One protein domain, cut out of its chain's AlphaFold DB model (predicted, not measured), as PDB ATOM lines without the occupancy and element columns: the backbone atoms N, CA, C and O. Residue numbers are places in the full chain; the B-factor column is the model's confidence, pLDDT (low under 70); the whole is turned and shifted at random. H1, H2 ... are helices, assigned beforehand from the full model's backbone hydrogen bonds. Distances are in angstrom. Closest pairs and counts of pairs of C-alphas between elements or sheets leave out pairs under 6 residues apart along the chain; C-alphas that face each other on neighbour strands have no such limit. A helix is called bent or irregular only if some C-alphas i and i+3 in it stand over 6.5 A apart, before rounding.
ATOM      1  N   LYS A  12     204.061 247.985 180.971       90.12
ATOM      2  CA  LYS A  12     204.036 247.632 179.534       90.12
ATOM      3  C   LYS A  12     202.774 248.129 178.800       90.12
ATOM      4  O   LYS A  12     202.745 248.200 177.569       90.12
ATOM      5  N   THR A  13     201.703 248.407 179.544       89.56
ATOM      6  CA  THR A  13     200.458 248.993 179.026       89.56
ATOM      7  C   THR A  13     200.578 250.509 178.930       89.56
ATOM      8  O   THR A  13     200.161 251.068 177.918       89.56
ATOM      9  N   VAL A  14     201.192 251.142 179.936       89.12
ATOM     10  CA  VAL A  14     201.474 252.587 179.955       89.12
ATOM     11  C   VAL A  14     202.454 252.953 178.837       89.12
ATOM     12  O   VAL A  14     202.163 253.836 178.041       89.12
ATOM     13  N   LEU A  15     203.525 252.171 178.677       91.06
ATOM     14  CA  LEU A  15     204.535 252.324 177.621       91.06
ATOM     15  C   LEU A  15     204.029 251.969 176.205       91.06
ATOM     16  O   LEU A  15     204.804 251.951 175.257       91.06
ATOM     17  N   GLY A  16     202.755 251.597 176.024       90.19
ATOM     18  CA  GLY A  16     202.162 251.359 174.698       90.19
ATOM     19  C   GLY A  16     202.604 250.082 173.962       90.19
ATOM     20  O   GLY A  16     201.954 249.693 172.987       90.19
ATOM     21  N   VAL A  17     203.611 249.355 174.458       92.75
ATOM     22  CA  VAL A  17     204.158 248.117 173.854       92.75
ATOM     23  C   VAL A  17     203.066 247.078 173.561       92.75
ATOM     24  O   VAL A  17     203.053 246.408 172.526       92.75
ATOM     25  N   THR A  18     202.075 246.965 174.450       91.94
ATOM     26  CA  THR A  18     200.943 246.041 174.255       91.94
ATOM     27  C   THR A  18     200.007 246.444 173.113       91.94
ATOM     28  O   THR A  18     199.417 245.560 172.483       91.94
ATOM     29  N   LYS A  19     199.859 247.744 172.821       92.19
ATOM     30  CA  LYS A  19     199.069 248.234 171.681       92.19
ATOM     31  C   LYS A  19     199.780 247.899 170.371       92.19
ATOM     32  O   LYS A  19     199.134 247.341 169.487       92.19
ATOM     33  N   ALA A  20     201.091 248.139 170.290       94.50
ATOM     34  CA  ALA A  20     201.908 247.803 169.120       94.50
ATOM     35  C   ALA A  20     201.851 246.298 168.805       94.50
ATOM     36  O   ALA A  20     201.446 245.901 167.714       94.50
ATOM     37  N   LYS A  21     202.083 245.439 169.808       91.69
ATOM     38  CA  LYS A  21     201.975 243.975 169.654       91.69
ATOM     39  C   LYS A  21     200.591 243.516 169.175       91.69
ATOM     40  O   LYS A  21     200.480 242.536 168.442       91.69
ATOM     41  N   LYS A  22     199.516 244.186 169.608       92.69
ATOM     42  CA  LYS A  22     198.146 243.877 169.161       92.69
ATOM     43  C   LYS A  22     197.882 244.323 167.723       92.69
ATOM     44  O   LYS A  22     197.136 243.621 167.050       92.69
ATOM     45  N   ARG A  23     198.449 245.450 167.275       93.38
ATOM     46  CA  ARG A  23     198.342 245.913 165.879       93.38
ATOM     47  C   ARG A  23     199.023 244.933 164.934       93.38
ATOM     48  O   ARG A  23     198.341 244.369 164.089       93.38
ATOM     49  N   LEU A  24     200.273 244.575 165.225       95.56
ATOM     50  CA  LEU A  24     201.017 243.586 164.442       95.56
ATOM     51  C   LEU A  24     200.271 242.248 164.335       95.56
ATOM     52  O   LEU A  24     200.115 241.699 163.256       95.56
ATOM     53  N   LYS A  25     199.698 241.732 165.432       91.19
ATOM     54  CA  LYS A  25     198.901 240.487 165.389       91.19
ATOM     55  C   LYS A  25     197.592 240.584 164.597       91.19
ATOM     56  O   LYS A  25     196.999 239.544 164.298       91.19
ATOM     57  N   LYS A  26     197.073 241.791 164.361       92.00
ATOM     58  CA  LYS A  26     195.902 242.011 163.502       92.00
ATOM     59  C   LYS A  26     196.326 242.100 162.040       92.00
ATOM     60  O   LYS A  26     195.703 241.434 161.227       92.00
ATOM     61  N   GLU A  27     197.385 242.854 161.756       93.38
ATOM     62  CA  GLU A  27     197.965 243.016 160.414       93.38
ATOM     63  C   GLU A  27     198.479 241.684 159.860       93.38
ATOM     64  O   GLU A  27     198.159 241.323 158.736       93.38
ATOM     65  N   LEU A  28     199.142 240.873 160.690       93.69
ATOM     66  CA  LEU A  28     199.606 239.527 160.333       93.69
ATOM     67  C   LEU A  28     198.473 238.491 160.171       93.69
ATOM     68  O   LEU A  28     198.747 237.304 160.034       93.69
ATOM     69  N   GLY A  29     197.194 238.865 160.308       90.00
ATOM     70  CA  GLY A  29     196.055 237.945 160.146       90.00
ATOM     71  C   GLY A  29     195.898 236.865 161.235       90.00
ATOM     72  O   GLY A  29     194.843 236.239 161.341       90.00
ATOM     73  N   ILE A  30     196.877 236.698 162.129       89.69
ATOM     74  CA  ILE A  30     196.884 235.710 163.229       89.69
ATOM     75  C   ILE A  30     195.622 235.821 164.098       89.69
ATOM     76  O   ILE A  30     195.069 234.829 164.579       89.69
ATOM     77  N   THR A  31     195.142 237.047 164.322       88.69
ATOM     78  CA  THR A  31     193.921 237.280 165.106       88.69
ATOM     79  C   THR A  31     192.669 236.741 164.407       88.69
ATOM     80  O   THR A  31     191.770 236.264 165.100       88.69
ATOM     81  N   ALA A  32     192.608 236.794 163.074       87.81
ATOM     82  CA  ALA A  32     191.500 236.251 162.291       87.81
ATOM     83  C   ALA A  32     191.525 234.718 162.294       87.81
ATOM     84  O   ALA A  32     190.494 234.102 162.554       87.81
ATOM     85  N   LEU A  33     192.710 234.117 162.150       91.62
ATOM     86  CA  LEU A  33     192.895 232.662 162.194       91.62
ATOM     87  C   LEU A  33     192.465 232.051 163.541       91.62
ATOM     88  O   LEU A  33     191.825 231.008 163.599       91.62
ATOM     89  N   LEU A  34     192.761 232.736 164.649       89.44
ATOM     90  CA  LEU A  34     192.380 232.294 165.999       89.44
ATOM     91  C   LEU A  34     190.944 232.674 166.393       89.44
ATOM     92  O   LEU A  34     190.471 232.265 167.459       89.44
ATOM     93  N   LYS A  35     190.259 233.489 165.583       87.88
ATOM     94  CA  LYS A  35     188.886 233.934 165.840       87.88
ATOM     95  C   LYS A  35     187.909 232.763 165.976       87.88
ATOM     96  O   LYS A  35     187.204 232.782 166.982       87.88
ATOM     97  N   PRO A  36     187.873 231.744 165.090       87.12
ATOM     98  CA  PRO A  36     186.971 230.605 165.250       87.12
ATOM     99  C   PRO A  36     187.234 229.842 166.554       87.12
ATOM    100  O   PRO A  36     186.343 229.690 167.379       87.12
ATOM    101  N   VAL A  37     188.477 229.477 166.857       89.25
ATOM    102  CA  VAL A  37     188.767 228.748 168.107       89.25
ATOM    103  C   VAL A  37     188.327 229.545 169.352       89.25
ATOM    104  O   VAL A  37     187.815 228.992 170.325       89.25
ATOM    105  N   ARG A  38     188.461 230.878 169.323       86.00
ATOM    106  CA  ARG A  38     188.049 231.762 170.429       86.00
ATOM    107  C   ARG A  38     186.560 232.114 170.442       86.00
ATOM    108  O   ARG A  38     186.074 232.561 171.490       86.00
ATOM    109  N   TRP A  39     185.844 231.943 169.328       90.12
ATOM    110  CA  TRP A  39     184.456 232.391 169.177       90.12
ATOM    111  C   TRP A  39     183.556 231.675 170.187       90.12
ATOM    112  O   TRP A  39     182.815 232.341 170.912       90.12
ATOM    113  N   TRP A  40     183.737 230.362 170.354       89.44
ATOM    114  CA  TRP A  40     182.947 229.523 171.257       89.44
ATOM    115  C   TRP A  40     182.955 230.013 172.713       89.44
ATOM    116  O   TRP A  40     181.910 230.255 173.324       89.44
ATOM    117  N   GLY A  41     184.144 230.246 173.280       89.69
ATOM    118  CA  GLY A  41     184.275 230.723 174.658       89.69
ATOM    119  C   GLY A  41     183.694 232.126 174.863       89.69
ATOM    120  O   GLY A  41     183.143 232.427 175.925       89.69
ATOM    121  N   SER A  42     183.792 232.991 173.848       87.69
ATOM    122  CA  SER A  42     183.186 234.325 173.886       87.69
ATOM    123  C   SER A  42     181.658 234.265 173.794       87.69
ATOM    124  O   SER A  42     180.986 234.916 174.595       87.69
ATOM    125  N   ALA A  43     181.117 233.413 172.919       89.06
ATOM    126  CA  ALA A  43     179.687 233.200 172.737       89.06
ATOM    127  C   ALA A  43     179.045 232.663 174.018       89.06
ATOM    128  O   ALA A  43     178.091 233.257 174.519       89.06
ATOM    129  N   LYS A  44     179.645 231.639 174.642       89.38
ATOM    130  CA  LYS A  44     179.185 231.092 175.928       89.38
ATOM    131  C   LYS A  44     179.135 232.152 177.034       89.38
ATOM    132  O   LYS A  44     178.183 232.192 177.811       89.38
ATOM    133  N   ARG A  45     180.139 233.036 177.123       87.31
ATOM    134  CA  ARG A  45     180.157 234.130 178.119       87.31
ATOM    135  C   ARG A  45     179.098 235.189 177.829       87.31
ATOM    136  O   ARG A  45     178.458 235.668 178.762       87.31
ATOM    137  N   THR A  46     178.904 235.552 176.564       88.06
ATOM    138  CA  THR A  46     177.862 236.504 176.157       88.06
ATOM    139  C   THR A  46     176.472 235.944 176.439       88.06
ATOM    140  O   THR A  46     175.659 236.647 177.034       88.06
ATOM    141  N   ALA A  47     176.228 234.672 176.115       88.94
ATOM    142  CA  ALA A  47     174.979 233.981 176.418       88.94
ATOM    143  C   ALA A  47     174.691 233.980 177.927       88.94
ATOM    144  O   ALA A  47     173.633 234.439 178.343       88.94
ATOM    145  N   LYS A  48     175.668 233.602 178.766       85.94
ATOM    146  CA  LYS A  48     175.525 233.661 180.235       85.94
ATOM    147  C   LYS A  48     175.168 235.060 180.752       85.94
ATOM    148  O   LYS A  48     174.376 235.179 181.680       85.94
ATOM    149  N   ARG A  49     175.724 236.125 180.162       83.88
ATOM    150  CA  ARG A  49     175.380 237.507 180.544       83.88
ATOM    151  C   ARG A  49     173.980 237.910 180.088       83.88
ATOM    152  O   ARG A  49     173.297 238.583 180.848       83.88
ATOM    153  N   ARG A  50     173.561 237.502 178.884       85.06
ATOM    154  CA  ARG A  50     172.217 237.784 178.348       85.06
ATOM    155  C   ARG A  50     171.121 237.075 179.136       85.06
ATOM    156  O   ARG A  50     170.121 237.693 179.452       85.06
ATOM    157  N   ILE A  51     171.360 235.822 179.517       84.94
ATOM    158  CA  ILE A  51     170.433 235.004 180.318       84.94
ATOM    159  C   ILE A  51     170.399 235.473 181.791       84.94
ATOM    160  O   ILE A  51     169.688 234.918 182.615       84.94
ATOM    161  N   GLY A  52     171.185 236.491 182.173       79.81
ATOM    162  CA  GLY A  52     171.223 236.965 183.558       79.81
ATOM    163  C   GLY A  52     171.851 235.956 184.524       79.81
ATOM    164  O   GLY A  52     171.688 236.077 185.733       79.81
ATOM    165  N   TYR A  53     172.629 234.992 184.023       73.94
ATOM    166  CA  TYR A  53     173.262 233.944 184.832       73.94
ATOM    167  C   TYR A  53     174.296 234.497 185.837       73.94
ATOM    168  O   TYR A  53     174.635 233.850 186.832       73.94
ATOM    169  N   GLU A  54     174.826 235.694 185.565       72.88
ATOM    170  CA  GLU A  54     175.705 236.455 186.468       72.88
ATOM    171  C   GLU A  54     174.971 237.486 187.339       72.88
ATOM    172  O   GLU A  54     175.613 238.223 188.091       72.88
ATOM    173  N   SER A  55     173.640 237.545 187.273       76.38
ATOM    174  CA  SER A  55     172.858 238.381 188.181       76.38
ATOM    175  C   SER A  55     173.037 237.916 189.630       76.38
ATOM    176  O   SER A  55     173.255 236.735 189.911       76.38
ATOM    177  N   THR A  56     172.963 238.861 190.568       71.75
ATOM    178  CA  THR A  56     173.019 238.596 192.009       71.75
ATOM    179  C   THR A  56     172.053 237.488 192.454       71.75
ATOM    180  O   THR A  56     172.536 236.569 193.115       71.75
ATOM    181  N   PRO A  57     170.760 237.476 192.056       73.44
ATOM    182  CA  PRO A  57     169.836 236.409 192.451       73.44
ATOM    183  C   PRO A  57     170.239 235.039 191.896       73.44
ATOM    184  O   PRO A  57     170.216 234.057 192.627       73.44
ATOM    185  N   TRP A  58     170.709 234.955 190.648       75.44
ATOM    186  CA  TRP A  58     171.145 233.675 190.074       75.44
ATOM    187  C   TRP A  58     172.471 233.168 190.661       75.44
ATOM    188  O   TRP A  58     172.748 231.967 190.695       75.44
ATOM    189  N   ARG A  59     173.316 234.088 191.143       76.00
ATOM    190  CA  ARG A  59     174.535 233.761 191.892       76.00
ATOM    191  C   ARG A  59     174.200 233.211 193.280       76.00
ATOM    192  O   ARG A  59     174.863 232.277 193.714       76.00
ATOM    193  N   ILE A  60     173.168 233.761 193.920       78.19
ATOM    194  CA  ILE A  60     172.621 233.295 195.201       78.19
ATOM    195  C   ILE A  60     171.944 231.928 195.037       78.19
ATOM    196  O   ILE A  60     172.199 231.024 195.822       78.19
ATOM    197  N   ALA A  61     171.166 231.733 193.973       78.31
ATOM    198  CA  ALA A  61     170.491 230.464 193.704       78.31
ATOM    199  C   ALA A  61     171.469 229.292 193.482       78.31
ATOM    200  O   ALA A  61     171.173 228.169 193.869       78.31
ATOM    201  N   ARG A  62     172.651 229.539 192.892       73.25
ATOM    202  CA  ARG A  62     173.681 228.497 192.690       73.25
ATOM    203  C   ARG A  62     174.618 228.287 193.866       73.25
ATOM    204  O   ARG A  62     175.010 227.157 194.123       73.25
ATOM    205  N   ASN A  63     175.056 229.372 194.498       76.19
ATOM    206  CA  ASN A  63     176.097 229.309 195.527       76.19
ATOM    207  C   ASN A  63     175.513 229.335 196.950       76.19
ATOM    208  O   ASN A  63     176.275 229.352 197.913       76.19
ATOM    209  N   GLY A  64     174.185 229.360 197.082       67.75
ATOM    210  CA  GLY A  64     173.494 229.619 198.338       67.75
ATOM    211  C   GLY A  64     173.478 231.106 198.703       67.75
ATOM    212  O   GLY A  64     174.212 231.934 198.148       67.75
ATOM    213  N   VAL A  65     172.609 231.456 199.653       70.06
ATOM    214  CA  VAL A  65     172.555 232.799 200.248       70.06
ATOM    215  C   VAL A  65     173.938 233.146 200.805       70.06
ATOM    216  O   VAL A  65     174.515 232.324 201.521       70.06
ATOM    217  N   PRO A  66     174.504 234.331 200.499       64.06
ATOM    218  CA  PRO A  66     175.732 234.781 201.132       64.06
ATOM    219  C   PRO A  66     175.458 234.870 202.629       64.06
ATOM    220  O   PRO A  66     174.776 235.793 203.051       64.06
ATOM    221  N   ARG A  67     175.931 233.899 203.418       61.06
ATOM    222  CA  ARG A  67     175.803 233.920 204.879       61.06
ATOM    223  C   ARG A  67     176.689 235.056 205.399       61.06
ATOM    224  O   ARG A  67     177.914 234.889 205.397       61.06
TER     225      ARG A  67
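Overview. This is residues 12 to 67 of the 99 residues of an uncharacterized protein of Planctomycetes bacterium (UniProt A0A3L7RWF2). The printed part is an open, angular chain of helices with no packed core: H1 makes an arm at one end, the short H2 makes the corner, the long H3 runs from that corner along the longest axis, and H4 makes a small head at the far end. No helix touches another, and the middle of the shape is empty. The printed part has 56 residues with four named helices, in the order H1, H2, H3, H4, and no named strand; its class is all helix. The whole is extended, with a radius of gyration of the C-alphas of 17.9 A, and flat, with spans of 48 by 29 by 14 A.

Along the chain. Residues 12 to 16 come before H1. H1 is residues 17 to 27, 15.7 A from first to last C-alpha, and begins at C-alpha 17 at (204.158, 248.117, 173.854). H2 is the four residues 30 to 33. H3, the longest helix with 16 residues, is residues 35 to 50 and measures 21.2 A, beginning at C-alpha 35 at (188.886, 233.934, 165.840). It has a kink of 29 degrees near residue 42. H3 is irregular, but only just: C-alphas 37 and 40 are 6.7 A apart. H4 is residues 56 to 63, 10.4 A long, and ends at C-alpha 63 at (176.097, 229.309, 195.527).

Arrangement. H1 and H2 are close but not clearly touching, with 2 pairs of C-alphas within 8 A. Their closest C-alphas are those of Lys 25 and Thr 31, 5.9 A apart, and their centres are 12.1 A apart. H2 and H3 meet only through their link, the single residue Leu 34. H3 and H4 are apart, though they follow each other in the chain. H1 is apart from H3 and from H4, and H2 is apart from H4. In H1 and H4 every O i to N i+4 pair is within hydrogen-bond range, in H3 10 of 12 are, and H2 is too short for such a pair.

Size, cuts and confidence. The C-alphas of Leu 28 and Arg 67, the two farthest apart, are 50.8 A from each other. The first and last printed C-alphas, those of Lys 12 and Arg 67, are 40.3 A apart. Residues 12 to 21, of which 17 to 21 belong to H1, stand free, and so do residues 32 to 44, of which 35 to 44 belong to H3, among other stretches. The links from H1 to H2, from H2 to H3 and from H3 to H4 are tight, with 2, 1 and 5 residues. The printed part has no cut. The mean pLDDT of the printed part is 85.0, and that of H4 is 75; residue 64 and residues 66 to 67 are under 70, where the model's confidence is low.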